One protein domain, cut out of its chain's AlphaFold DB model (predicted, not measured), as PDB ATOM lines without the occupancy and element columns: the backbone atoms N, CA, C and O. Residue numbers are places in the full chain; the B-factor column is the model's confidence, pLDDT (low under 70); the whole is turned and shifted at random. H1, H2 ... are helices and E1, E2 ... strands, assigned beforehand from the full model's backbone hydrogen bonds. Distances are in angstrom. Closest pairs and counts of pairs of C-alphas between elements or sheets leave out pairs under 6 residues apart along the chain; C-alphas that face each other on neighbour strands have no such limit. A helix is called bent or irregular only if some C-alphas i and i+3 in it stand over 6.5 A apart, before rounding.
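What this domain is: This is residues 3 to 208 of the 208 residues of an uncharacterized protein of Capnocytophaga sp (UniProt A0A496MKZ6). One long, twisted sheet of ten strands curls round the long helix H2, which packs on one face of it. A second long helix, H1, slants over E4 and E5 at one end of the sheet, and its residues 3 to 11 stick out as an arm. The 206 printed residues hold four named helices and ten named strands, in the order H1 E1 E2 E3 H2 H3 E4 E5 H4 E6 E7 E8 E9 E10; the class is mixed, in two layers, with H2 on one face of the sheet. The sheet's order is E3 E2 E1 E10 E9 E8 E7 E6 E5 E4, antiparallel throughout. The whole is compact by its radius of gyration of the C-alphas, 18.3 A, yet elongated, spanning 69 by 43 by 26 A.

How they stand to each other: H1, residues 3 to 26, is on the sheet at a height of 6.0 A, over E4, residues 111 to 115, and E5, residues 119 to 124. On the local plane it runs slantwise to the strands, at 56 degrees to E5; its closest C-alphas to E4 are those of Gly 16 and Cys 112, 5.1 A apart. E1, residues 33 to 45, E2, residues 48 to 59, and E3, residues 63 to 70, form a meander, each strand the antiparallel neighbour of the one before, with N 43 and O 50 at 2.9 A and N 55 and O 66 at 2.8 A, within hydrogen-bond range. H2, residues 77 to 101, is on the sheet, which curls round it; its closest C-alphas to E3 are those of Lys 88 and Thr 65, 6.3 A apart. H2 is irregular, with C-alphas 94 and 97 7.2 A apart, and has a kink of 31 degrees near residue 95. H3, residues 104 to 108, is not on the sheet and only just touches H2, only at the corner, with 3 pairs of C-alphas within 8 A, made by residues 100 to 101 of H2 alone; the closest are Leu 101 and Leu 107, 5.8 A. E4 and E5 are a hairpin, with N 113 and O 121 at 2.8 A. H4, residues 127 to 132, only grazes the sheet. E6, residues 140 to 147, E7, 153 to 161, E8, 170 to 179, E9, 182 to 194, and E10, 199 to 207, form a second meander, with N 144 and O 157 at 2.8 A, N 174 and O 156 at 2.9 A, N 173 and O 189 at 2.8 A, and N 205 and O 188 at 2.7 A. E6 is also the neighbour of E5, with N 122 and O 143 at 2.8 A, and E10 of E1, with N 42 and O 204 at 2.8 A. Every O i to N i+4 pair is within hydrogen-bond range in H3 and H4, against 17 of 20 in H1 and 19 of 21 in H2.

Where its parts are: H1 begins at C-alpha 3, (215.983, 164.660, 283.338), and is 36.3 A long. E1 is 29.3 A, E2 31.2 A, H2 37.5 A and E9 34.0 A long. E10 ends at C-alpha 207, (189.665, 180.619, 237.057).

The domain as a whole: The C-alphas farthest apart, of Phe 3 and Thr 73, are 70.3 A apart. The printed part has no cut and no long link. The mean pLDDT of the printed part is 81.3; residues 3 to 17, 60 to 62, 125 to 139 and 162 to 167 are under 70.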
ATOM      1  N   PHE A   3     217.113 165.497 283.777       41.31
ATOM      2  CA  PHE A   3     215.983 164.660 283.338       41.31
ATOM      3  C   PHE A   3     214.763 165.442 282.809       41.31
ATOM      4  O   PHE A   3     213.997 164.905 282.019       41.31
ATOM      5  N   PHE A   4     214.600 166.719 283.178       42.34
ATOM      6  CA  PHE A   4     213.473 167.544 282.713       42.34
ATOM      7  C   PHE A   4     213.592 167.955 281.233       42.34
ATOM      8  O   PHE A   4     212.585 168.050 280.540       42.34
ATOM      9  N   TYR A   5     214.817 168.130 280.722       42.50
ATOM     10  CA  TYR A   5     215.047 168.512 279.324       42.50
ATOM     11  C   TYR A   5     214.749 167.378 278.327       42.50
ATOM     12  O   TYR A   5     214.313 167.653 277.213       42.50
ATOM     13  N   LEU A   6     214.906 166.110 278.729       38.81
ATOM     14  CA  LEU A   6     214.599 164.961 277.865       38.81
ATOM     15  C   LEU A   6     213.084 164.723 277.710       38.81
ATOM     16  O   LEU A   6     212.628 164.351 276.634       38.81
ATOM     17  N   LEU A   7     212.300 164.982 278.764       40.59
ATOM     18  CA  LEU A   7     210.834 164.878 278.738       40.59
ATOM     19  C   LEU A   7     210.184 165.981 277.890       40.59
ATOM     20  O   LEU A   7     209.212 165.716 277.185       40.59
ATOM     21  N   LEU A   8     210.759 167.188 277.885       41.84
ATOM     22  CA  LEU A   8     210.317 168.279 277.011       41.84
ATOM     23  C   LEU A   8     210.562 167.958 275.527       41.84
ATOM     24  O   LEU A   8     209.645 168.118 274.724       41.84
ATOM     25  N   LEU A   9     211.727 167.400 275.177       37.56
ATOM     26  CA  LEU A   9     212.065 166.998 273.799       37.56
ATOM     27  C   LEU A   9     211.258 165.786 273.293       37.56
ATOM     28  O   LEU A   9     210.948 165.698 272.106       37.56
ATOM     29  N   ALA A  10     210.884 164.857 274.179       41.47
ATOM     30  CA  ALA A  10     210.018 163.732 273.823       41.47
ATOM     31  C   ALA A  10     208.560 164.170 273.595       41.47
ATOM     32  O   ALA A  10     207.887 163.645 272.707       41.47
ATOM     33  N   SER A  11     208.075 165.160 274.354       38.16
ATOM     34  CA  SER A  11     206.703 165.655 274.218       38.16
ATOM     35  C   SER A  11     206.467 166.380 272.887       38.16
ATOM     36  O   SER A  11     205.466 166.118 272.224       38.16
ATOM     37  N   THR A  12     207.415 167.194 272.411       42.97
ATOM     38  CA  THR A  12     207.262 167.945 271.150       42.97
ATOM     39  C   THR A  12     207.201 167.049 269.909       42.97
ATOM     40  O   THR A  12     206.508 167.388 268.954       42.97
ATOM     41  N   ASN A  13     207.852 165.878 269.928       44.81
ATOM     42  CA  ASN A  13     207.807 164.921 268.814       44.81
ATOM     43  C   ASN A  13     206.549 164.036 268.818       44.81
ATOM     44  O   ASN A  13     206.066 163.650 267.754       44.81
ATOM     45  N   LEU A  14     205.987 163.733 269.992       45.88
ATOM     46  CA  LEU A  14     204.755 162.942 270.105       45.88
ATOM     47  C   LEU A  14     203.514 163.735 269.671       45.88
ATOM     48  O   LEU A  14     202.660 163.185 268.973       45.88
ATOM     49  N   PHE A  15     203.434 165.024 270.018       49.25
ATOM     50  CA  PHE A  15     202.310 165.876 269.609       49.25
ATOM     51  C   PHE A  15     202.293 166.142 268.094       49.25
ATOM     52  O   PHE A  15     201.228 166.067 267.480       49.25
ATOM     53  N   GLY A  16     203.458 166.357 267.468       58.78
ATOM     54  CA  GLY A  16     203.553 166.586 266.019       58.78
ATOM     55  C   GLY A  16     203.210 165.356 265.169       58.78
ATOM     56  O   GLY A  16     202.549 165.469 264.136       58.78
ATOM     57  N   GLN A  17     203.590 164.152 265.619       69.94
ATOM     58  CA  GLN A  17     203.264 162.910 264.902       69.94
ATOM     59  C   GLN A  17     201.787 162.510 265.018       69.94
ATOM     60  O   GLN A  17     201.264 161.863 264.109       69.94
ATOM     61  N   GLY A  18     201.111 162.873 266.113       84.94
ATOM     62  CA  GLY A  18     199.665 162.682 266.258       84.94
ATOM     63  C   GLY A  18     198.884 163.522 265.248       84.94
ATOM     64  O   GLY A  18     198.110 162.974 264.466       84.94
ATOM     65  N   ALA A  19     199.185 164.823 265.186       90.06
ATOM     66  CA  ALA A  19     198.553 165.749 264.248       90.06
ATOM     67  C   ALA A  19     198.729 165.320 262.782       90.06
ATOM     68  O   ALA A  19     197.762 165.325 262.022       90.06
ATOM     69  N   LEU A  20     199.936 164.880 262.405       90.94
ATOM     70  CA  LEU A  20     200.203 164.380 261.055       90.94
ATOM     71  C   LEU A  20     199.388 163.121 260.725       90.94
ATOM     72  O   LEU A  20     198.850 163.007 259.625       90.94
ATOM     73  N   LYS A  21     199.274 162.172 261.661       91.25
ATOM     74  CA  LYS A  21     198.472 160.955 261.450       91.25
ATOM     75  C   LYS A  21     196.992 161.274 261.290       91.25
ATOM     76  O   LYS A  21     196.333 160.644 260.469       91.25
ATOM     77  N   ASP A  22     196.472 162.218 262.065       92.19
ATOM     78  CA  ASP A  22     195.068 162.616 261.973       92.19
ATOM     79  C   ASP A  22     194.787 163.332 260.651       92.19
ATOM     80  O   ASP A  22     193.843 162.965 259.954       92.19
ATOM     81  N   PHE A  23     195.684 164.226 260.223       94.06
ATOM     82  CA  PHE A  23     195.638 164.805 258.881       94.06
ATOM     83  C   PHE A  23     195.604 163.728 257.789       94.06
ATOM     84  O   PHE A  23     194.738 163.754 256.922       94.06
ATOM     85  N   GLN A  24     196.518 162.755 257.839       92.38
ATOM     86  CA  GLN A  24     196.617 161.695 256.829       92.38
ATOM     87  C   GLN A  24     195.387 160.783 256.778       92.38
ATOM     88  O   GLN A  24     195.080 160.244 255.719       92.38
ATOM     89  N   LYS A  25     194.686 160.593 257.901       93.25
ATOM     90  CA  LYS A  25     193.423 159.842 257.934       93.25
ATOM     91  C   LYS A  25     192.275 160.621 257.302       93.25
ATOM     92  O   LYS A  25     191.390 160.011 256.710       93.25
ATOM     93  N   GLU A  26     192.262 161.940 257.471       94.69
ATOM     94  CA  GLU A  26     191.194 162.795 256.953       94.69
ATOM     95  C   GLU A  26     191.395 163.213 255.498       94.69
ATOM     96  O   GLU A  26     190.411 163.446 254.798       94.69
ATOM     97  N   LEU A  27     192.643 163.321 255.044       93.00
ATOM     98  CA  LEU A  27     192.974 163.798 253.710       93.00
ATOM     99  C   LEU A  27     192.456 162.837 252.631       93.00
ATOM    100  O   LEU A  27     193.019 161.769 252.393       93.00
ATOM    101  N   GLN A  28     191.439 163.277 251.894       90.75
ATOM    102  CA  GLN A  28     191.083 162.711 250.599       90.75
ATOM    103  C   GLN A  28     191.961 163.355 249.533       90.75
ATOM    104  O   GLN A  28     191.713 164.462 249.048       90.75
ATOM    105  N   TYR A  29     193.039 162.658 249.195       78.31
ATOM    106  CA  TYR A  29     194.018 163.159 248.251       78.31
ATOM    107  C   TYR A  29     193.603 162.868 246.802       78.31
ATOM    108  O   TYR A  29     193.447 161.716 246.402       78.31
ATOM    109  N   THR A  30     193.459 163.928 246.006       77.88
ATOM    110  CA  THR A  30     193.268 163.859 244.551       77.88
ATOM    111  C   THR A  30     194.414 164.624 243.885       77.88
ATOM    112  O   THR A  30     194.681 165.754 244.294       77.88
ATOM    113  N   PRO A  31     195.116 164.063 242.886       79.81
ATOM    114  CA  PRO A  31     196.187 164.777 242.198       79.81
ATOM    115  C   PRO A  31     195.712 166.116 241.622       79.81
ATOM    116  O   PRO A  31     194.622 166.207 241.054       79.81
ATOM    117  N   LEU A  32     196.547 167.149 241.743       78.56
ATOM    118  CA  LEU A  32     196.329 168.410 241.045       78.56
ATOM    119  C   LEU A  32     196.754 168.221 239.586       78.56
ATOM    120  O   LEU A  32     197.942 168.060 239.296       78.56
ATOM    121  N   PHE A  33     195.777 168.200 238.685       76.56
ATOM    122  CA  PHE A  33     195.993 168.116 237.246       76.56
ATOM    123  C   PHE A  33     195.010 169.036 236.543       76.56
ATOM    124  O   PHE A  33     193.798 168.941 236.747       76.56
ATOM    125  N   PHE A  34     195.532 169.890 235.677       75.94
ATOM    126  CA  PHE A  34     194.722 170.760 234.851       75.94
ATOM    127  C   PHE A  34     195.373 170.985 233.496       75.94
ATOM    128  O   PHE A  34     196.588 171.108 233.366       75.94
ATOM    129  N   GLU A  35     194.541 171.060 232.469       82.56
ATOM    130  CA  GLU A  35     194.985 171.273 231.102       82.56
ATOM    131  C   GLU A  35     194.238 172.466 230.517       82.56
ATOM    132  O   GLU A  35     193.009 172.512 230.559       82.56
ATOM    133  N   ASN A  36     194.994 173.421 229.972       83.44
ATOM    134  CA  ASN A  36     194.504 174.615 229.286       83.44
ATOM    135  C   ASN A  36     193.436 175.379 230.082       83.44
ATOM    136  O   ASN A  36     192.458 175.867 229.515       83.44
ATOM    137  N   GLN A  37     193.620 175.490 231.397       87.31
ATOM    138  CA  GLN A  37     192.734 176.278 232.240       87.31
ATOM    139  C   GLN A  37     192.930 177.752 231.961       87.31
ATOM    140  O   GLN A  37     194.023 178.288 232.129       87.31
ATOM    141  N   LYS A  38     191.858 178.407 231.530       92.12
ATOM    142  CA  LYS A  38     191.883 179.835 231.269       92.12
ATOM    143  C   LYS A  38     191.719 180.583 232.587       92.12
ATOM    144  O   LYS A  38     190.796 180.315 233.349       92.12
ATOM    145  N   MET A  39     192.616 181.522 232.832       92.75
ATOM    146  CA  MET A  39     192.697 182.288 234.067       92.75
ATOM    147  C   MET A  39     192.667 183.775 233.740       92.75
ATOM    148  O   MET A  39     193.312 184.202 232.781       92.75
ATOM    149  N   GLU A  40     191.984 184.565 234.556       96.62
ATOM    150  CA  GLU A  40     192.152 186.018 234.606       96.62
ATOM    151  C   GLU A  40     193.181 186.386 235.665       96.62
ATOM    152  O   GLU A  40     193.240 185.759 236.722       96.62
ATOM    153  N   PHE A  41     193.981 187.416 235.402       95.81
ATOM    154  CA  PHE A  41     194.946 187.946 236.357       95.81
ATOM    155  C   PHE A  41     194.793 189.452 236.556       95.81
ATOM    156  O   PHE A  41     194.485 190.206 235.632       95.81
ATOM    157  N   SER A  42     195.103 189.876 237.776       96.12
ATOM    158  CA  SER A  42     195.388 191.249 238.166       96.12
ATOM    159  C   SER A  42     196.701 191.262 238.935       96.12
ATOM    160  O   SER A  42     196.826 190.588 239.956       96.12
ATOM    161  N   ILE A  43     197.695 191.994 238.439       93.62
ATOM    162  CA  ILE A  43     199.014 192.116 239.067       93.62
ATOM    163  C   ILE A  43     199.324 193.594 239.277       93.62
ATOM    164  O   ILE A  43     199.267 194.381 238.335       93.62
ATOM    165  N   LYS A  44     199.710 193.968 240.497       91.75
ATOM    166  CA  LYS A  44     200.171 195.315 240.839       91.75
ATOM    167  C   LYS A  44     201.660 195.299 241.167       91.75
ATOM    168  O   LYS A  44     202.070 194.618 242.106       91.75
ATOM    169  N   ILE A  45     202.451 196.062 240.414       87.00
ATOM    170  CA  ILE A  45     203.911 196.182 240.550       87.00
ATOM    171  C   ILE A  45     204.268 197.667 240.484       87.00
ATOM    172  O   ILE A  45     203.850 198.336 239.545       87.00
ATOM    173  N   ASP A  46     205.039 198.185 241.446       82.00
ATOM    174  CA  ASP A  46     205.552 199.573 241.401       82.00
ATOM    175  C   ASP A  46     204.439 200.641 241.227       82.00
ATOM    176  O   ASP A  46     204.644 201.697 240.640       82.00
ATOM    177  N   GLY A  47     203.222 200.365 241.713       81.31
ATOM    178  CA  GLY A  47     202.062 201.258 241.572       81.31
ATOM    179  C   GLY A  47     201.250 201.075 240.283       81.31
ATOM    180  O   GLY A  47     200.075 201.447 240.266       81.31
ATOM    181  N   SER A  48     201.804 200.424 239.263       88.81
ATOM    182  CA  SER A  48     201.101 200.053 238.029       88.81
ATOM    183  C   SER A  48     200.266 198.790 238.221       88.81
ATOM    184  O   SER A  48     200.676 197.873 238.930       88.81
ATOM    185  N   THR A  49     199.089 198.735 237.589       92.81
ATOM    186  CA  THR A  49     198.192 197.567 237.620       92.81
ATOM    187  C   THR A  49     198.023 196.993 236.217       92.81
ATOM    188  O   THR A  49     197.612 197.705 235.300       92.81
ATOM    189  N   TYR A  50     198.302 195.700 236.078       93.38
ATOM    190  CA  TYR A  50     198.245 194.925 234.842       93.38
ATOM    191  C   TYR A  50     197.114 193.909 234.932       93.38
ATOM    192  O   TYR A  50     196.973 193.228 235.946       93.38
ATOM    193  N   LEU A  51     196.309 193.823 233.876       95.44
ATOM    194  CA  LEU A  51     195.108 193.004 233.810       95.44
ATOM    195  C   LEU A  51     195.160 192.178 232.536       95.44
ATOM    196  O   LEU A  51     195.597 192.658 231.487       95.44
ATOM    197  N   GLY A  52     194.681 190.951 232.601       95.25
ATOM    198  CA  GLY A  52     194.658 190.114 231.422       95.25
ATOM    199  C   GLY A  52     194.170 188.714 231.701       95.25
ATOM    200  O   GLY A  52     193.637 188.417 232.768       95.25
ATOM    201  N   SER A  53     194.409 187.840 230.736       96.12
ATOM    202  CA  SER A  53     194.168 186.413 230.879       96.12
ATOM    203  C   SER A  53     195.327 185.594 230.349       96.12
ATOM    204  O   SER A  53     196.060 186.045 229.475       96.12
ATOM    205  N   PHE A  54     195.455 184.371 230.837       93.81
ATOM    206  CA  PHE A  54     196.408 183.391 230.337       93.81
ATOM    207  C   PHE A  54     195.833 181.985 230.463       93.81
ATOM    208  O   PHE A  54     194.888 181.757 231.215       93.81
ATOM    209  N   SER A  55     196.408 181.040 229.733       91.94
ATOM    210  CA  SER A  55     196.125 179.619 229.902       91.94
ATOM    211  C   SER A  55     197.198 179.001 230.789       91.94
ATOM    212  O   SER A  55     198.390 179.157 230.517       91.94
ATOM    213  N   ALA A  56     196.785 178.275 231.818       87.12
ATOM    214  CA  ALA A  56     197.647 177.470 232.663       87.12
ATOM    215  C   ALA A  56     197.405 175.986 232.371       87.12
ATOM    216  O   ALA A  56     196.270 175.508 232.367       87.12
ATOM    217  N   SER A  57     198.481 175.246 232.150       85.31
ATOM    218  CA  SER A  57     198.457 173.786 232.119       85.31
ATOM    219  C   SER A  57     199.457 173.283 233.133       85.31
ATOM    220  O   SER A  57     200.513 173.885 233.313       85.31
ATOM    221  N   GLY A  58     199.173 172.163 233.767       78.06
ATOM    222  CA  GLY A  58     200.182 171.500 234.555       78.06
ATOM    223  C   GLY A  58     199.649 170.433 235.476       78.06
ATOM    224  O   GLY A  58     198.476 170.061 235.495       78.06
ATOM    225  N   ASN A  59     200.596 169.918 236.228       74.12
ATOM    226  CA  ASN A  59     200.409 168.889 237.214       74.12
ATOM    227  C   ASN A  59     201.289 169.206 238.420       74.12
ATOM    228  O   ASN A  59     202.024 170.185 238.449       74.12
ATOM    229  N   ILE A  60     201.271 168.323 239.404       68.06
ATOM    230  CA  ILE A  60     202.055 168.478 240.625       68.06
ATOM    231  C   ILE A  60     203.587 168.564 240.440       68.06
ATOM    232  O   ILE A  60     204.311 168.857 241.385       68.06
ATOM    233  N   GLU A  61     204.125 168.316 239.253       65.38
ATOM    234  CA  GLU A  61     205.564 168.358 238.980       65.38
ATOM    235  C   GLU A  61     205.966 169.559 238.129       65.38
ATOM    236  O   GLU A  61     207.027 170.141 238.361       65.38
ATOM    237  N   ALA A  62     205.122 169.952 237.177       67.75
ATOM    238  CA  ALA A  62     205.414 171.009 236.226       67.75
ATOM    239  C   ALA A  62     204.157 171.789 235.843       67.75
ATOM    240  O   ALA A  62     203.078 171.225 235.656       67.75
ATOM    241  N   PHE A  63     204.340 173.090 235.645       73.88
ATOM    242  CA  PHE A  63     203.307 173.987 235.151       73.88
ATOM    243  C   PHE A  63     203.851 174.823 234.003       73.88
ATOM    244  O   PHE A  63     205.031 175.178 233.978       73.88
ATOM    245  N   ASP A  64     202.966 175.162 233.080       79.75
ATOM    246  CA  ASP A  64     203.222 176.065 231.977       79.75
ATOM    247  C   ASP A  64     202.124 177.124 231.893       79.75
ATOM    248  O   ASP A  64     200.959 176.885 232.227       79.75
ATOM    249  N   THR A  65     202.517 178.308 231.437       82.19
ATOM    250  CA  THR A  65     201.625 179.440 231.200       82.19
ATOM    251  C   THR A  65     201.796 179.893 229.759       82.19
ATOM    252  O   THR A  65     202.904 180.266 229.357       82.19
ATOM    253  N   LYS A  66     200.705 179.926 229.003       88.12
ATOM    254  CA  LYS A  66     200.684 180.322 227.591       88.12
ATOM    255  C   LYS A  66     199.507 181.250 227.294       88.12
ATOM    256  O   LYS A  66     198.721 181.563 228.184       88.12
ATOM    257  N   ASP A  67     199.403 181.696 226.045       89.38
ATOM    258  CA  ASP A  67     198.274 182.490 225.533       89.38
ATOM    259  C   ASP A  67     197.982 183.764 226.352       89.38
ATOM    260  O   ASP A  67     196.831 184.146 226.573       89.38
ATOM    261  N   ILE A  68     199.041 184.425 226.834       90.94
ATOM    262  CA  ILE A  68     198.918 185.605 227.694       90.94
ATOM    263  C   ILE A  68     198.393 186.780 226.867       90.94
ATOM    264  O   ILE A  68     199.033 187.241 225.923       90.94
ATOM    265  N   THR A  69     197.221 187.270 227.253       92.12
ATOM    266  CA  THR A  69     196.535 188.418 226.661       92.12
ATOM    267  C   THR A  69     196.432 189.516 227.701       92.12
ATOM    268  O   THR A  69     196.004 189.262 228.822       92.12
ATOM    269  N   TYR A  70     196.783 190.738 227.318       93.56
ATOM    270  CA  TYR A  70     196.700 191.915 228.174       93.56
ATOM    271  C   TYR A  70     195.474 192.740 227.797       93.56
ATOM    272  O   TYR A  70     195.197 192.926 226.612       93.56
ATOM    273  N   TYR A  71     194.742 193.234 228.793       92.81
ATOM    274  CA  TYR A  71     193.559 194.069 228.565       92.81
ATOM    275  C   TYR A  71     193.916 195.550 228.413       92.81
ATOM    276  O   TYR A  71     193.147 196.312 227.828       92.81
ATOM    277  N   GLN A  72     195.091 195.971 228.892       85.88
ATOM    278  CA  GLN A  72     195.635 197.292 228.594       85.88
ATOM    279  C   GLN A  72     196.148 197.370 227.153       85.88
ATOM    280  O   GLN A  72     196.797 196.455 226.647       85.88
ATOM    281  N   THR A  73     195.919 198.516 226.515       72.12
ATOM    282  CA  THR A  73     196.294 198.768 225.117       72.12
ATOM    283  C   THR A  73     197.765 199.136 224.921       72.12
ATOM    284  O   THR A  73     198.270 198.997 223.808       72.12
ATOM    285  N   ILE A  74     198.469 199.589 225.965       83.56
ATOM    286  CA  ILE A  74     199.870 200.025 225.874       83.56
ATOM    287  C   ILE A  74     200.678 199.378 227.001       83.56
ATOM    288  O   ILE A  74     200.642 199.824 228.143       83.56
ATOM    289  N   ILE A  75     201.397 198.312 226.653       87.00
ATOM    290  CA  ILE A  75     202.424 197.666 227.478       87.00
ATOM    291  C   ILE A  75     203.578 197.324 226.532       87.00
ATOM    292  O   ILE A  75     203.351 196.679 225.497       87.00
ATOM    293  N   ASP A  76     204.791 197.769 226.852       89.44
ATOM    294  CA  ASP A  76     205.979 197.456 226.058       89.44
ATOM    295  C   ASP A  76     206.411 195.983 226.209       89.44
ATOM    296  O   ASP A  76     205.871 195.216 227.008       89.44
ATOM    297  N   ASN A  77     207.353 195.544 225.374       89.31
ATOM    298  CA  ASN A  77     207.767 194.142 225.354       89.31
ATOM    299  C   ASN A  77     208.568 193.729 226.598       89.31
ATOM    300  O   ASN A  77     208.415 192.595 227.052       89.31
ATOM    301  N   GLU A  78     209.374 194.626 227.169       90.38
ATOM    302  CA  GLU A  78     210.166 194.329 228.369       90.38
ATOM    303  C   GLU A  78     209.243 194.089 229.573       90.38
ATOM    304  O   GLU A  78     209.407 193.129 230.335       90.38
ATOM    305  N   GLU A  79     208.206 194.911 229.704       89.44
ATOM    306  CA  GLU A  79     207.201 194.782 230.747       89.44
ATOM    307  C   GLU A  79     206.350 193.518 230.567       89.44
ATOM    308  O   GLU A  79     206.099 192.804 231.541       89.44
ATOM    309  N   LYS A  80     205.990 193.155 229.328       90.00
ATOM    310  CA  LYS A  80     205.329 191.866 229.046       90.00
ATOM    311  C   LYS A  80     206.184 190.683 229.487       90.00
ATOM    312  O   LYS A  80     205.691 189.781 230.160       90.00
ATOM    313  N   GLU A  81     207.470 190.667 229.146       89.38
ATOM    314  CA  GLU A  81     208.380 189.594 229.566       89.38
ATOM    315  C   GLU A  81     208.522 189.519 231.090       89.38
ATOM    316  O   GLU A  81     208.569 188.431 231.675       89.38
ATOM    317  N   LYS A  82     208.563 190.673 231.760       87.81
ATOM    318  CA  LYS A  82     208.566 190.779 233.222       87.81
ATOM    319  C   LYS A  82     207.288 190.187 233.831       87.81
ATOM    320  O   LYS A  82     207.394 189.324 234.702       87.81
ATOM    321  N   ILE A  83     206.104 190.576 233.355       89.50
ATOM    322  CA  ILE A  83     204.812 190.074 233.861       89.50
ATOM    323  C   ILE A  83     204.667 188.573 233.602       89.50
ATOM    324  O   ILE A  83     204.293 187.831 234.510       89.50
ATOM    325  N   ASN A  84     205.052 188.097 232.416       88.88
ATOM    326  CA  ASN A  84     205.043 186.672 232.079       88.88
ATOM    327  C   ASN A  84     205.893 185.849 233.063       88.88
ATOM    328  O   ASN A  84     205.464 184.791 233.525       88.88
ATOM    329  N   ARG A  85     207.093 186.334 233.419       86.75
ATOM    330  CA  ARG A  85     207.947 185.675 234.425       86.75
ATOM    331  C   ARG A  85     207.300 185.660 235.807       86.75
ATOM    332  O   ARG A  85     207.376 184.639 236.489       86.75
ATOM    333  N   TYR A  86     206.646 186.749 236.212       88.44
ATOM    334  CA  TYR A  86     205.937 186.786 237.490       88.44
ATOM    335  C   TYR A  86     204.756 185.823 237.533       88.44
ATOM    336  O   TYR A  86     204.644 185.087 238.506       88.44
ATOM    337  N   LEU A  87     203.934 185.754 236.483       88.88
ATOM    338  CA  LEU A  87     202.823 184.799 236.399       88.88
ATOM    339  C   LEU A  87     203.307 183.354 236.574       88.88
ATOM    340  O   LEU A  87     202.754 182.616 237.389       88.88
ATOM    341  N   LYS A  88     204.398 182.976 235.895       84.81
ATOM    342  CA  LYS A  88     205.032 181.657 236.070       84.81
ATOM    343  C   LYS A  88     205.471 181.413 237.515       84.81
ATOM    344  O   LYS A  88     205.183 180.358 238.073       84.81
ATOM    345  N   GLY A  89     206.135 182.392 238.131       83.81
ATOM    346  CA  GLY A  89     206.579 182.305 239.524       83.81
ATOM    347  C   GLY A  89     205.423 182.179 240.521       83.81
ATOM    348  O   GLY A  89     205.474 181.340 241.413       83.81
ATOM    349  N   ILE A  90     204.357 182.961 240.339       87.19
ATOM    350  CA  ILE A  90     203.149 182.946 241.178       87.19
ATOM    351  C   ILE A  90     202.464 181.572 241.127       87.19
ATOM    352  O   ILE A  90     202.138 180.997 242.169       87.19
ATOM    353  N   VAL A  91     202.293 181.003 239.928       84.31
ATOM    354  CA  VAL A  91     201.721 179.654 239.759       84.31
ATOM    355  C   VAL A  91     202.629 178.584 240.378       84.31
ATOM    356  O   VAL A  91     202.139 177.650 241.005       84.31
ATOM    357  N   ALA A  92     203.953 178.712 240.267       79.81
ATOM    358  CA  ALA A  92     204.874 177.763 240.892       79.81
ATOM    359  C   ALA A  92     204.807 177.808 242.432       79.81
ATOM    360  O   ALA A  92     204.666 176.765 243.072       79.81
ATOM    361  N   ILE A  93     204.857 179.009 243.019       81.00
ATOM    362  CA  ILE A  93     204.815 179.223 244.475       81.00
ATOM    363  C   ILE A  93     203.499 178.706 245.065       81.00
ATOM    364  O   ILE A  93     203.511 177.945 246.030       81.00
ATOM    365  N   SER A  94     202.369 179.063 244.455       79.19
ATOM    366  CA  SER A  94     201.033 178.670 244.930       79.19
ATOM    367  C   SER A  94     200.795 177.160 244.958       79.19
ATOM    368  O   SER A  94     199.983 176.679 245.748       79.19
ATOM    369  N   ASN A  95     201.519 176.406 244.129       79.69
ATOM    370  CA  ASN A  95     201.417 174.954 244.072       79.69
ATOM    371  C   ASN A  95     202.435 174.240 244.965       79.69
ATOM    372  O   ASN A  95     202.233 173.068 245.274       79.69
ATOM    373  N   ALA A  96     203.494 174.913 245.422       80.38
ATOM    374  CA  ALA A  96     204.605 174.298 246.148       80.38
ATOM    375  C   ALA A  96     204.152 173.478 247.373       80.38
ATOM    376  O   ALA A  96     204.554 172.322 247.518       80.38
ATOM    377  N   SER A  97     203.247 174.017 248.201       87.00
ATOM    378  CA  SER A  97     202.691 173.290 249.354       87.00
ATOM    379  C   SER A  97     201.974 172.010 248.936       87.00
ATOM    380  O   SER A  97     202.169 170.958 249.541       87.00
ATOM    381  N   TYR A  98     201.157 172.092 247.882       86.44
ATOM    382  CA  TYR A  98     200.396 170.957 247.366       86.44
ATOM    383  C   TYR A  98     201.335 169.838 246.907       86.44
ATOM    384  O   TYR A  98     201.078 168.665 247.170       86.44
ATOM    385  N   ARG A  99     202.468 170.200 246.286       79.62
ATOM    386  CA  ARG A  99     203.516 169.248 245.893       79.62
ATOM    387  C   ARG A  99     204.055 168.497 247.096       79.62
ATOM    388  O   ARG A  99     204.095 167.273 247.061       79.62
ATOM    389  N   VAL A 100     204.414 169.195 248.171       82.31
ATOM    390  CA  VAL A 100     204.956 168.549 249.379       82.31
ATOM    391  C   VAL A 100     203.973 167.553 249.991       82.31
ATOM    392  O   VAL A 100     204.383 166.462 250.383       82.31
ATOM    393  N   LEU A 101     202.676 167.869 249.993       86.31
ATOM    394  CA  LEU A 101     201.637 166.958 250.484       86.31
ATOM    395  C   LEU A 101     201.571 165.631 249.704       86.31
ATOM    396  O   LEU A 101     201.151 164.620 250.262       86.31
ATOM    397  N   ASN A 102     202.012 165.609 248.443       81.31
ATOM    398  CA  ASN A 102     202.018 164.416 247.593       81.31
ATOM    399  C   ASN A 102     203.245 163.519 247.768       81.31
ATOM    400  O   ASN A 102     203.252 162.399 247.262       81.31
ATOM    401  N   TYR A 103     204.282 163.979 248.467       80.62
ATOM    402  CA  TYR A 103     205.481 163.183 248.710       80.62
ATOM    403  C   TYR A 103     205.529 162.791 250.191       80.62
ATOM    404  O   TYR A 103     205.987 163.583 251.016       80.62
ATOM    405  N   PRO A 104     205.117 161.558 250.559       81.12
ATOM    406  CA  PRO A 104     205.074 161.117 251.954       81.12
ATOM    407  C   PRO A 104     206.405 161.243 252.693       81.12
ATOM    408  O   PRO A 104     206.407 161.368 253.912       81.12
ATOM    409  N   MET A 105     207.525 161.178 251.969       81.75
ATOM    410  CA  MET A 105     208.852 161.413 252.531       81.75
ATOM    411  C   MET A 105     208.996 162.867 252.993       81.75
ATOM    412  O   MET A 105     209.233 163.089 254.168       81.75
ATOM    413  N   LEU A 106     208.738 163.844 252.114       80.25
ATOM    414  CA  LEU A 106     208.831 165.271 252.450       80.25
ATOM    415  C   LEU A 106     207.818 165.669 253.531       80.25
ATOM    416  O   LEU A 106     208.133 166.437 254.430       80.25
ATOM    417  N   LEU A 107     206.607 165.113 253.474       83.88
ATOM    418  CA  LEU A 107     205.558 165.406 254.447       83.88
ATOM    419  C   LEU A 107     205.930 164.983 255.880       83.88
ATOM    420  O   LEU A 107     205.527 165.646 256.833       83.88
ATOM    421  N   LYS A 108     206.682 163.888 256.045       84.62
ATOM    422  CA  LYS A 108     207.091 163.372 257.365       84.62
ATOM    423  C   LYS A 108     208.148 164.225 258.056       84.62
ATOM    424  O   LYS A 108     208.234 164.182 259.278       84.62
ATOM    425  N   GLU A 109     208.912 164.985 257.287       83.62
ATOM    426  CA  GLU A 109     209.946 165.886 257.798       83.62
ATOM    427  C   GLU A 109     209.367 167.232 258.277       83.62
ATOM    428  O   GLU A 109     210.051 168.031 258.915       83.62
ATOM    429  N   LEU A 110     208.088 167.506 257.990       84.56
ATOM    430  CA  LEU A 110     207.416 168.725 258.428       84.56
ATOM    431  C   LEU A 110     206.896 168.594 259.861       84.56
ATOM    432  O   LEU A 110     206.241 167.615 260.227       84.56
ATOM    433  N   GLN A 111     207.080 169.648 260.659       89.12
ATOM    434  CA  GLN A 111     206.325 169.792 261.901       89.12
ATOM    435  C   GLN A 111     204.855 170.042 261.543       89.12
ATOM    436  O   GLN A 111     204.558 170.956 260.776       89.12
ATOM    437  N   CYS A 112     203.947 169.250 262.114       91.50
ATOM    438  CA  CYS A 112     202.508 169.357 261.887       91.50
ATOM    439  C   CYS A 112     201.783 169.732 263.183       91.50
ATOM    440  O   CYS A 112     202.015 169.133 264.233       91.50
ATOM    441  N   GLU A 113     200.888 170.709 263.103       93.50
ATOM    442  CA  GLU A 113     200.036 171.163 264.198       93.50
ATOM    443  C   GLU A 113     198.574 171.073 263.762       93.50
ATOM    444  O   GLU A 113     198.205 171.567 262.693       93.50
ATOM    445  N   ASN A 114     197.737 170.450 264.591       92.50
ATOM    446  CA  ASN A 114     196.294 170.424 264.376       92.50
ATOM    447  C   ASN A 114     195.690 171.757 264.839       92.50
ATOM    448  O   ASN A 114     195.957 172.216 265.953       92.50
ATOM    449  N   LEU A 115     194.882 172.365 263.982       93.31
ATOM    450  CA  LEU A 115     194.145 173.591 264.238       93.31
ATOM    451  C   LEU A 115     192.629 173.305 264.178       93.31
ATOM    452  O   LEU A 115     192.192 172.380 263.492       93.31
ATOM    453  N   PRO A 116     191.794 174.114 264.854       90.44
ATOM    454  CA  PRO A 116     190.341 173.969 264.782       90.44
ATOM    455  C   PRO A 116     189.794 174.029 263.347       90.44
ATOM    456  O   PRO A 116     190.385 174.648 262.461       90.44
ATOM    457  N   ASP A 117     188.611 173.449 263.143       93.06
ATOM    458  CA  ASP A 117     187.864 173.471 261.876       93.06
ATOM    459  C   ASP A 117     188.556 172.754 260.703       93.06
ATOM    460  O   ASP A 117     188.528 173.240 259.568       93.06
ATOM    461  N   ARG A 118     189.156 171.584 260.968       95.00
ATOM    462  CA  ARG A 118     189.815 170.731 259.957       95.00
ATOM    463  C   ARG A 118     190.931 171.476 259.224       95.00
ATOM    464  O   ARG A 118     190.982 171.533 257.989       95.00
ATOM    465  N   LYS A 119     191.809 172.081 260.022       97.31
ATOM    466  CA  LYS A 119     192.968 172.840 259.565       97.31
ATOM    467  C   LYS A 119     194.233 172.198 260.116       97.31
ATOM    468  O   LYS A 119     194.287 171.832 261.284       97.31
ATOM    469  N   TRP A 120     195.275 172.119 259.299       96.69
ATOM    470  CA  TRP A 120     196.586 171.641 259.738       96.69
ATOM    471  C   TRP A 120     197.660 172.600 259.287       96.69
ATOM    472  O   TRP A 120     197.751 172.929 258.104       96.69
ATOM    473  N   LYS A 121     198.470 173.053 260.239       95.19
ATOM    474  CA  LYS A 121     199.628 173.889 259.969       95.19
ATOM    475  C   LYS A 121     200.855 173.010 259.837       95.19
ATOM    476  O   LYS A 121     201.149 172.199 260.709       95.19
ATOM    477  N   PHE A 122     201.584 173.221 258.759       91.88
ATOM    478  CA  PHE A 122     202.845 172.580 258.465       91.88
ATOM    479  C   PHE A 122     203.950 173.621 258.507       91.88
ATOM    480  O   PHE A 122     203.810 174.710 257.949       91.88
ATOM    481  N   ILE A 123     205.041 173.291 259.184       88.00
ATOM    482  CA  ILE A 123     206.195 174.169 259.343       88.00
ATOM    483  C   ILE A 123     207.419 173.394 258.877       88.00
ATOM    484  O   ILE A 123     207.743 172.340 259.431       88.00
ATOM    485  N   SER A 124     208.093 173.930 257.865       80.25
ATOM    486  CA  SER A 124     209.403 173.449 257.449       80.25
ATOM    487  C   SER A 124     210.474 174.171 258.253       80.25
ATOM    488  O   SER A 124     210.503 175.402 258.321       80.25
ATOM    489  N   LYS A 125     211.361 173.386 258.862       65.38
ATOM    490  CA  LYS A 125     212.644 173.850 259.408       65.38
ATOM    491  C   LYS A 125     213.821 173.256 258.631       65.38
ATOM    492  O   LYS A 125     214.966 173.488 259.007       65.38
ATOM    493  N   ASP A 126     213.529 172.465 257.594       63.44
ATOM    494  CA  ASP A 126     214.522 171.719 256.834       63.44
ATOM    495  C   ASP A 126     214.912 172.460 255.552       63.44
ATOM    496  O   ASP A 126     214.097 172.800 254.690       63.44
ATOM    497  N   THR A 127     216.217 172.647 255.445       58.28
ATOM    498  CA  THR A 127     216.968 173.189 254.324       58.28
ATOM    499  C   THR A 127     216.661 172.554 252.958       58.28
ATOM    500  O   THR A 127     216.609 173.272 251.953       58.28
ATOM    501  N   GLU A 128     216.437 171.238 252.882       58.66
ATOM    502  CA  GLU A 128     216.198 170.531 251.611       58.66
ATOM    503  C   GLU A 128     214.762 170.720 251.114       58.66
ATOM    504  O   GLU A 128     214.521 170.940 249.923       58.66
ATOM    505  N   ILE A 129     213.803 170.737 252.040       60.38
ATOM    506  CA  ILE A 129     212.384 170.965 251.739       60.38
ATOM    507  C   ILE A 129     212.152 172.411 251.330       60.38
ATOM    508  O   ILE A 129     211.438 172.662 250.361       60.38
ATOM    509  N   ASN A 130     212.823 173.355 251.987       60.69
ATOM    510  CA  ASN A 130     212.805 174.756 251.584       60.69
ATOM    511  C   ASN A 130     213.292 174.932 250.140       60.69
ATOM    512  O   ASN A 130     212.622 175.590 249.348       60.69
ATOM    513  N   THR A 131     214.378 174.252 249.759       60.69
ATOM    514  CA  THR A 131     214.902 174.286 248.384       60.69
ATOM    515  C   THR A 131     213.898 173.707 247.376       60.69
ATOM    516  O   THR A 131     213.666 174.307 246.326       60.69
ATOM    517  N   PHE A 132     213.239 172.586 247.700       58.72
ATOM    518  CA  PHE A 132     212.176 172.001 246.865       58.72
ATOM    519  C   PHE A 132     210.953 172.926 246.712       58.72
ATOM    520  O   PHE A 132     210.304 172.950 245.664       58.72
ATOM    521  N   LEU A 133     210.655 173.706 247.751       55.66
ATOM    522  CA  LEU A 133     209.560 174.673 247.814       55.66
ATOM    523  C   LEU A 133     209.889 176.034 247.180       55.66
ATOM    524  O   LEU A 133     209.033 176.918 247.161       55.66
ATOM    525  N   GLY A 134     211.112 176.225 246.672       53.31
ATOM    526  CA  GLY A 134     211.569 177.510 246.137       53.31
ATOM    527  C   GLY A 134     211.816 178.581 247.208       53.31
ATOM    528  O   GLY A 134     211.897 179.764 246.880       53.31
ATOM    529  N   ALA A 135     211.929 178.181 248.477       50.56
ATOM    530  CA  ALA A 135     212.388 179.010 249.585       50.56
ATOM    531  C   ALA A 135     213.905 178.848 249.778       50.56
ATOM    532  O   ALA A 135     214.502 177.861 249.341       50.56
ATOM    533  N   ASN A 136     214.561 179.819 250.420       52.12
ATOM    534  CA  ASN A 136     215.988 179.679 250.691       52.12
ATOM    535  C   ASN A 136     216.216 178.700 251.834       52.12
ATOM    536  O   ASN A 136     215.355 178.506 252.693       52.12
ATOM    537  N   ARG A 137     217.427 178.151 251.865       51.44
ATOM    538  CA  ARG A 137     217.920 177.208 252.864       51.44
ATOM    539  C   ARG A 137     217.570 177.624 254.300       51.44
ATOM    540  O   ARG A 137     217.133 176.780 255.071       51.44
ATOM    541  N   ASP A 138     217.688 178.912 254.612       55.38
ATOM    542  CA  ASP A 138     217.555 179.451 255.973       55.38
ATOM    543  C   ASP A 138     216.191 180.110 256.267       55.38
ATOM    544  O   ASP A 138     215.989 180.656 257.352       55.38
ATOM    545  N   ASP A 139     215.248 180.084 255.319       66.44
ATOM    546  CA  ASP A 139     213.945 180.732 255.493       66.44
ATOM    547  C   ASP A 139     212.992 179.849 256.315       66.44
ATOM    548  O   ASP A 139     212.935 178.629 256.151       66.44
ATOM    549  N   SER A 140     212.171 180.465 257.171       73.62
ATOM    550  CA  SER A 140     211.061 179.741 257.799       73.62
ATOM    551  C   SER A 140     209.884 179.676 256.828       73.62
ATOM    552  O   SER A 140     209.302 180.705 256.479       73.62
ATOM    553  N   TYR A 141     209.543 178.471 256.372       82.25
ATOM    554  CA  TYR A 141     208.378 178.236 255.524       82.25
ATOM    555  C   TYR A 141     207.258 177.590 256.328       82.25
ATOM    556  O   TYR A 141     207.474 176.628 257.071       82.25
ATOM    557  N   SER A 142     206.039 178.090 256.154       88.56
ATOM    558  CA  SER A 142     204.861 177.451 256.719       88.56
ATOM    559  C   SER A 142     203.675 177.517 255.777       88.56
ATOM    560  O   SER A 142     203.546 178.433 254.968       88.56
ATOM    561  N   PHE A 143     202.782 176.548 255.906       93.19
ATOM    562  CA  PHE A 143     201.513 176.558 255.201       93.19
ATOM    563  C   PHE A 143     200.418 175.928 256.051       93.19
ATOM    564  O   PHE A 143     200.682 175.084 256.903       93.19
ATOM    565  N   ILE A 144     199.182 176.355 255.833       96.06
ATOM    566  CA  ILE A 144     197.995 175.816 256.491       96.06
ATOM    567  C   ILE A 144     197.115 175.200 255.419       96.06
ATOM    568  O   ILE A 144     196.756 175.863 254.447       96.06
ATOM    569  N   VAL A 145     196.770 173.933 255.616       96.62
ATOM    570  CA  VAL A 145     195.859 173.179 254.759       96.62
ATOM    571  C   VAL A 145     194.482 173.179 255.397       96.62
ATOM    572  O   VAL A 145     194.344 172.851 256.574       96.62
ATOM    573  N   TYR A 146     193.471 173.516 254.606       97.06
ATOM    574  CA  TYR A 146     192.072 173.516 255.004       97.06
ATOM    575  C   TYR A 146     191.370 172.401 254.238       97.06
ATOM    576  O   TYR A 146     191.365 172.408 253.000       97.06
ATOM    577  N   LEU A 147     190.748 171.472 254.959       96.12
ATOM    578  CA  LEU A 147     189.944 170.416 254.351       96.12
ATOM    579  C   LEU A 147     188.455 170.788 254.361       96.12
ATOM    580  O   LEU A 147     187.977 171.535 255.220       96.12
ATOM    581  N   ASN A 148     187.709 170.306 253.369       94.94
ATOM    582  CA  ASN A 148     186.247 170.304 253.412       94.94
ATOM    583  C   ASN A 148     185.721 169.092 254.203       94.94
ATOM    584  O   ASN A 148     186.489 168.278 254.715       94.94
ATOM    585  N   GLU A 149     184.398 168.969 254.315       93.94
ATOM    586  CA  GLU A 149     183.765 167.887 255.079       93.94
ATOM    587  C   GLU A 149     184.087 166.489 254.534       93.94
ATOM    588  O   GLU A 149     184.145 165.510 255.280       93.94
ATOM    589  N   GLN A 150     184.344 166.399 253.237       93.12
ATOM    590  CA  GLN A 150     184.701 165.164 252.561       93.12
ATOM    591  C   GLN A 150     186.200 164.867 252.669       93.12
ATOM    592  O   GLN A 150     186.610 163.795 252.254       93.12
ATOM    593  N   GLY A 151     187.015 165.762 253.238       93.56
ATOM    594  CA  GLY A 151     188.458 165.578 253.382       93.56
ATOM    595  C   GLY A 151     189.290 166.084 252.202       93.56
ATOM    596  O   GLY A 151     190.506 165.914 252.206       93.56
ATOM    597  N   TYR A 152     188.681 166.718 251.197       93.75
ATOM    598  CA  TYR A 152     189.420 167.325 250.088       93.75
ATOM    599  C   TYR A 152     190.020 168.667 250.501       93.75
ATOM    600  O   TYR A 152     189.406 169.436 251.246       93.75
ATOM    601  N   ILE A 153     191.204 168.974 249.972       93.69
ATOM    602  CA  ILE A 153     191.840 170.284 250.136       93.69
ATOM    603  C   ILE A 153     190.966 171.329 249.442       93.69
ATOM    604  O   ILE A 153     190.802 171.286 248.227       93.69
ATOM    605  N   LYS A 154     190.421 172.273 250.213       94.81
ATOM    606  CA  LYS A 154     189.656 173.417 249.682       94.81
ATOM    607  C   LYS A 154     190.471 174.703 249.646       94.81
ATOM    608  O   LYS A 154     190.153 175.611 248.889       94.81
ATOM    609  N   GLN A 155     191.501 174.801 250.480       95.94
ATOM    610  CA  GLN A 155     192.345 175.983 250.565       95.94
ATOM    611  C   GLN A 155     193.719 175.620 251.120       95.94
ATOM    612  O   GLN A 155     193.840 174.766 252.004       95.94
ATOM    613  N   ILE A 156     194.742 176.304 250.619       95.12
ATOM    614  CA  ILE A 156     196.066 176.358 251.230       95.12
ATOM    615  C   ILE A 156     196.466 177.823 251.366       95.12
ATOM    616  O   ILE A 156     196.421 178.573 250.395       95.12
ATOM    617  N   THR A 157     196.882 178.225 252.564       95.38
ATOM    618  CA  THR A 157     197.587 179.497 252.771       95.38
ATOM    619  C   THR A 157     199.048 179.201 253.045       95.38
ATOM    620  O   THR A 157     199.321 178.370 253.910       95.38
ATOM    621  N   SER A 158     199.980 179.851 252.359       91.44
ATOM    622  CA  SER A 158     201.413 179.622 252.560       91.44
ATOM    623  C   SER A 158     202.179 180.923 252.715       91.44
ATOM    624  O   SER A 158     201.796 181.952 252.160       91.44
ATOM    625  N   SER A 159     203.263 180.872 253.478       88.38
ATOM    626  CA  SER A 159     204.146 182.008 253.680       88.38
ATOM    627  C   SER A 159     205.585 181.562 253.897       88.38
ATOM    628  O   SER A 159     205.846 180.489 254.454       88.38
ATOM    629  N   ASN A 160     206.529 182.413 253.505       83.31
ATOM    630  CA  ASN A 160     207.903 182.337 253.982       83.31
ATOM    631  C   ASN A 160     208.331 183.673 254.592       83.31
ATOM    632  O   ASN A 160     208.207 184.735 253.985       83.31
ATOM    633  N   ASN A 161     208.906 183.594 255.786       71.38
ATOM    634  CA  ASN A 161     209.565 184.720 256.431       71.38
ATOM    635  C   ASN A 161     211.061 184.472 256.306       71.38
ATOM    636  O   ASN A 161     211.681 183.856 257.176       71.38
ATOM    637  N   GLY A 162     211.602 184.836 255.150       59.41
ATOM    638  CA  GLY A 162     213.032 184.779 254.910       59.41
ATOM    639  C   GLY A 162     213.688 186.096 255.267       59.41
ATOM    640  O   GLY A 162     213.247 187.133 254.781       59.41
ATOM    641  N   ASP A 163     214.775 186.073 256.036       55.75
ATOM    642  CA  ASP A 163     215.691 187.215 256.180       55.75
ATOM    643  C   ASP A 163     216.716 187.257 255.035       55.75
ATOM    644  O   ASP A 163     217.322 188.296 254.766       55.75
ATOM    645  N   ASN A 164     216.817 186.181 254.247       57.31
ATOM    646  CA  ASN A 164     217.782 186.062 253.164       57.31
ATOM    647  C   ASN A 164     217.503 187.063 252.013       57.31
ATOM    648  O   ASN A 164     216.363 187.168 251.556       57.31
ATOM    649  N   PRO A 165     218.505 187.821 251.528       53.12
ATOM    650  CA  PRO A 165     218.345 188.779 250.426       53.12
ATOM    651  C   PRO A 165     218.177 188.131 249.040       53.12
ATOM    652  O   PRO A 165     217.809 188.820 248.086       53.12
ATOM    653  N   SER A 166     218.443 186.828 248.913       55.56
ATOM    654  CA  SER A 166     218.365 186.083 247.648       55.56
ATOM    655  C   SER A 166     216.998 185.443 247.387       55.56
ATOM    656  O   SER A 166     216.772 184.933 246.292       55.56
ATOM    657  N   THR A 167     216.079 185.477 248.356       64.81
ATOM    658  CA  THR A 167     214.686 185.039 248.200       64.81
ATOM    659  C   THR A 167     213.727 186.147 248.588       64.81
ATOM    660  O   THR A 167     213.991 186.966 249.468       64.81
ATOM    661  N   ASN A 168     212.599 186.184 247.888       74.81
ATOM    662  CA  ASN A 168     211.534 187.124 248.181       74.81
ATOM    663  C   ASN A 168     210.577 186.460 249.179       74.81
ATOM    664  O   ASN A 168     210.045 185.392 248.858       74.81
ATOM    665  N   PRO A 169     210.362 187.051 250.369       82.88
ATOM    666  CA  PRO A 169     209.260 186.667 251.234       82.88
ATOM    667  C   PRO A 169     207.942 186.743 250.471       82.88
ATOM    668  O   PRO A 169     207.801 187.540 249.536       82.88
ATOM    669  N   TYR A 170     206.968 185.949 250.878       86.25
ATOM    670  CA  TYR A 170     205.635 185.998 250.317       86.25
ATOM    671  C   TYR A 170     204.585 185.495 251.292       86.25
ATOM    672  O   TYR A 170     204.863 184.740 252.224       86.25
ATOM    673  N   GLU A 171     203.351 185.864 250.984       90.69
ATOM    674  CA  GLU A 171     202.136 185.297 251.546       90.69
ATOM    675  C   GLU A 171     201.186 184.987 250.392       90.69
ATOM    676  O   GLU A 171     200.967 185.825 249.514       90.69
ATOM    677  N   THR A 172     200.631 183.779 250.364       93.25
ATOM    678  CA  THR A 172     199.673 183.366 249.337       93.25
ATOM    679  C   THR A 172     198.484 182.636 249.939       93.25
ATOM    680  O   THR A 172     198.588 181.973 250.973       93.25
ATOM    681  N   GLU A 173     197.351 182.739 249.258       96.12
ATOM    682  CA  GLU A 173     196.151 181.946 249.481       96.12
ATOM    683  C   GLU A 173     195.707 181.362 248.142       96.12
ATOM    684  O   GLU A 173     195.432 182.105 247.198       96.12
ATOM    685  N   THR A 174     195.604 180.037 248.088       94.25
ATOM    686  CA  THR A 174     195.079 179.289 246.947       94.25
ATOM    687  C   THR A 174     193.807 178.570 247.371       94.25
ATOM    688  O   THR A 174     193.805 177.850 248.370       94.25
ATOM    689  N   ILE A 175     192.731 178.743 246.608       94.94
ATOM    690  CA  ILE A 175     191.448 178.058 246.780       94.94
ATOM    691  C   ILE A 175     191.330 176.973 245.719       94.94
ATOM    692  O   ILE A 175     191.653 177.194 244.550       94.94
ATOM    693  N   TYR A 176     190.846 175.810 246.136       92.00
ATOM    694  CA  TYR A 176     190.698 174.630 245.302       92.00
ATOM    695  C   TYR A 176     189.252 174.145 245.298       92.00
ATOM    696  O   TYR A 176     188.526 174.272 246.286       92.00
ATOM    697  N   GLN A 177     188.859 173.537 244.186       90.75
ATOM    698  CA  GLN A 177     187.588 172.849 244.027       90.75
ATOM    699  C   GLN A 177     187.849 171.449 243.479       90.75
ATOM    700  O   GLN A 177     188.655 171.267 242.567       90.75
ATOM    701  N   THR A 178     187.168 170.458 244.051       89.12
ATOM    702  CA  THR A 178     187.233 169.072 243.585       89.12
ATOM    703  C   THR A 178     185.879 168.663 243.030       89.12
ATOM    704  O   THR A 178     184.891 168.612 243.759       89.12
ATOM    705  N   GLU A 179     185.839 168.325 241.744       84.88
ATOM    706  CA  GLU A 179     184.652 167.796 241.072       84.88
ATOM    707  C   GLU A 179     184.998 166.519 240.319       84.88
ATOM    708  O   GLU A 179     185.985 166.472 239.588       84.88
ATOM    709  N   LYS A 180     184.177 165.471 240.462       83.81
ATOM    710  CA  LYS A 180     184.362 164.189 239.750       83.81
ATOM    711  C   LYS A 180     185.802 163.651 239.857       83.81
ATOM    712  O   LYS A 180     186.359 163.171 238.871       83.81
ATOM    713  N   ASN A 181     186.401 163.748 241.048       77.19
ATOM    714  CA  ASN A 181     187.791 163.363 241.331       77.19
ATOM    715  C   ASN A 181     188.845 164.137 240.519       77.19
ATOM    716  O   ASN A 181     189.922 163.612 240.239       77.19
ATOM    717  N   LYS A 182     188.551 165.378 240.130       82.62
ATOM    718  CA  LYS A 182     189.516 166.317 239.556       82.62
ATOM    719  C   LYS A 182     189.614 167.528 240.464       82.62
ATOM    720  O   LYS A 182     188.601 168.177 240.712       82.62
ATOM    721  N   THR A 183     190.818 167.816 240.951       85.56
ATOM    722  CA  THR A 183     191.089 169.015 241.750       85.56
ATOM    723  C   THR A 183     191.666 170.098 240.860       85.56
ATOM    724  O   THR A 183     192.614 169.854 240.113       85.56
ATOM    725  N   THR A 184     191.108 171.296 240.966       85.69
ATOM    726  CA  THR A 184     191.546 172.489 240.245       85.69
ATOM    727  C   THR A 184     191.684 173.640 241.226       85.69
ATOM    728  O   THR A 184     190.926 173.729 242.192       85.69
ATOM    729  N   PHE A 185     192.656 174.524 241.011       86.56
ATOM    730  CA  PHE A 185     192.676 175.783 241.749       86.56
ATOM    731  C   PHE A 185     191.728 176.765 241.054       86.56
ATOM    732  O   PHE A 185     191.724 176.877 239.830       86.56
ATOM    733  N   THR A 186     190.877 177.431 241.826       91.19
ATOM    734  CA  THR A 186     189.840 178.343 241.312       91.19
ATOM    735  C   THR A 186     190.182 179.798 241.577       91.19
ATOM    736  O   THR A 186     189.756 180.691 240.847       91.19
ATOM    737  N   PHE A 187     190.979 180.043 242.613       93.69
ATOM    738  CA  PHE A 187     191.407 181.373 242.990       93.69
ATOM    739  C   PHE A 187     192.782 181.327 243.640       93.69
ATOM    740  O   PHE A 187     193.097 180.410 244.394       93.69
ATOM    741  N   LEU A 188     193.590 182.336 243.354       93.25
ATOM    742  CA  LEU A 188     194.917 182.513 243.904       93.25
ATOM    743  C   LEU A 188     195.146 184.004 244.149       93.25
ATOM    744  O   LEU A 188     195.043 184.805 243.227       93.25
ATOM    745  N   LYS A 189     195.489 184.387 245.376       96.12
ATOM    746  CA  LYS A 189     195.929 185.749 245.697       96.12
ATOM    747  C   LYS A 189     197.168 185.734 246.565       96.12
ATOM    748  O   LYS A 189     197.449 184.748 247.247       96.12
ATOM    749  N   GLY A 190     197.877 186.848 246.582       94.00
ATOM    750  CA  GLY A 190     199.003 186.982 247.479       94.00
ATOM    751  C   GLY A 190     199.833 188.224 247.258       94.00
ATOM    752  O   GLY A 190     199.488 189.141 246.507       94.00
ATOM    753  N   HIS A 191     200.955 188.212 247.958       91.12
ATOM    754  CA  HIS A 191     201.919 189.286 248.019       91.12
ATOM    755  C   HIS A 191     203.322 188.683 248.025       91.12
ATOM    756  O   HIS A 191     203.610 187.802 248.826       91.12
ATOM    757  N   ILE A 192     204.183 189.146 247.119       88.12
ATOM    758  CA  ILE A 192     205.614 188.829 247.080       88.12
ATOM    759  C   ILE A 192     206.411 190.107 247.369       88.12
ATOM    760  O   ILE A 192     206.232 191.133 246.703       88.12
ATOM    761  N   TYR A 193     207.322 190.036 248.335       85.25
ATOM    762  CA  TYR A 193     208.196 191.128 248.760       85.25
ATOM    763  C   TYR A 193     209.509 191.089 247.965       85.25
ATOM    764  O   TYR A 193     210.392 190.276 248.232       85.25
ATOM    765  N   LEU A 194     209.657 191.972 246.976       79.31
ATOM    766  CA  LEU A 194     210.812 192.034 246.074       79.31
ATOM    767  C   LEU A 194     211.989 192.768 246.738       79.31
ATOM    768  O   LEU A 194     212.256 193.936 246.435       79.31
ATOM    769  N   LYS A 195     212.713 192.085 247.635       73.69
ATOM    770  CA  LYS A 195     213.764 192.683 248.487       73.69
ATOM    771  C   LYS A 195     214.802 193.495 247.719       73.69
ATOM    772  O   LYS A 195     215.106 194.618 248.103       73.69
ATOM    773  N   GLN A 196     215.303 192.960 246.607       70.62
ATOM    774  CA  GLN A 196     216.344 193.618 245.804       70.62
ATOM    775  C   GLN A 196     215.910 194.970 245.222       70.62
ATOM    776  O   GLN A 196     216.758 195.787 244.876       70.62
ATOM    777  N   LYS A 197     214.602 195.205 245.093       70.12
ATOM    778  CA  LYS A 197     214.041 196.428 244.507       70.12
ATOM    779  C   LYS A 197     213.297 197.291 245.521       70.12
ATOM    780  O   LYS A 197     212.753 198.315 245.131       70.12
ATOM    781  N   ASN A 198     213.256 196.874 246.793       74.94
ATOM    782  CA  ASN A 198     212.408 197.468 247.827       74.94
ATOM    783  C   ASN A 198     210.966 197.711 247.335       74.94
ATOM    784  O   ASN A 198     210.385 198.775 247.542       74.94
ATOM    785  N   ASN A 199     210.419 196.730 246.614       79.62
ATOM    786  CA  ASN A 199     209.116 196.821 245.965       79.62
ATOM    787  C   ASN A 199     208.237 195.623 246.348       79.62
ATOM    788  O   ASN A 199     208.717 194.601 246.835       79.62
ATOM    789  N   ASN A 200     206.938 195.750 246.113       86.25
ATOM    790  CA  ASN A 200     205.922 194.758 246.399       86.25
ATOM    791  C   ASN A 200     205.189 194.369 245.119       86.25
ATOM    792  O   ASN A 200     204.827 195.222 244.307       86.25
ATOM    793  N   LEU A 201     204.938 193.072 244.977       89.19
ATOM    794  CA  LEU A 201     204.061 192.528 243.956       89.19
ATOM    795  C   LEU A 201     202.806 191.993 244.637       89.19
ATOM    796  O   LEU A 201     202.888 191.035 245.401       89.19
ATOM    797  N   PHE A 202     201.657 192.590 244.332       93.12
ATOM    798  CA  PHE A 202     200.348 192.071 244.736       93.12
ATOM    799  C   PHE A 202     199.680 191.410 243.542       93.12
ATOM    800  O   PHE A 202     199.780 191.923 242.425       93.12
ATOM    801  N   PHE A 203     198.998 190.293 243.762       94.06
ATOM    802  CA  PHE A 203     198.339 189.582 242.677       94.06
ATOM    803  C   PHE A 203     197.018 188.947 243.097       94.06
ATOM    804  O   PHE A 203     196.847 188.508 244.234       94.06
ATOM    805  N   GLU A 204     196.121 188.848 242.123       96.19
ATOM    806  CA  GLU A 204     194.937 187.998 242.125       96.19
ATOM    807  C   GLU A 204     194.861 187.263 240.785       96.19
ATOM    808  O   GLU A 204     195.057 187.863 239.729       96.19
ATOM    809  N   ILE A 205     194.561 185.968 240.817       93.31
ATOM    810  CA  ILE A 205     194.366 185.109 239.654       93.31
ATOM    811  C   ILE A 205     193.096 184.288 239.890       93.31
ATOM    812  O   ILE A 205     192.951 183.663 240.940       93.31
ATOM    813  N   LYS A 206     192.164 184.300 238.935       94.56
ATOM    814  CA  LYS A 206     190.850 183.647 239.049       94.56
ATOM    815  C   LYS A 206     190.627 182.722 237.861       94.56
ATOM    816  O   LYS A 206     190.954 183.092 236.736       94.56
ATOM    817  N   LEU A 207     190.113 181.524 238.114       89.81
ATOM    818  CA  LEU A 207     189.665 180.619 237.057       89.81
ATOM    819  C   LEU A 207     188.445 181.230 236.355       89.81
ATOM    820  O   LEU A 207     187.588 181.811 237.026       89.81
ATOM    821  N   LEU A 208     188.401 181.107 235.027       83.69
ATOM    822  CA  LEU A 208     187.274 181.516 234.180       83.69
ATOM    823  C   LEU A 208     186.226 180.417 233.999       83.69
ATOM    824  O   LEU A 208     186.621 179.231 233.907       83.69
TER     825      LEU A 208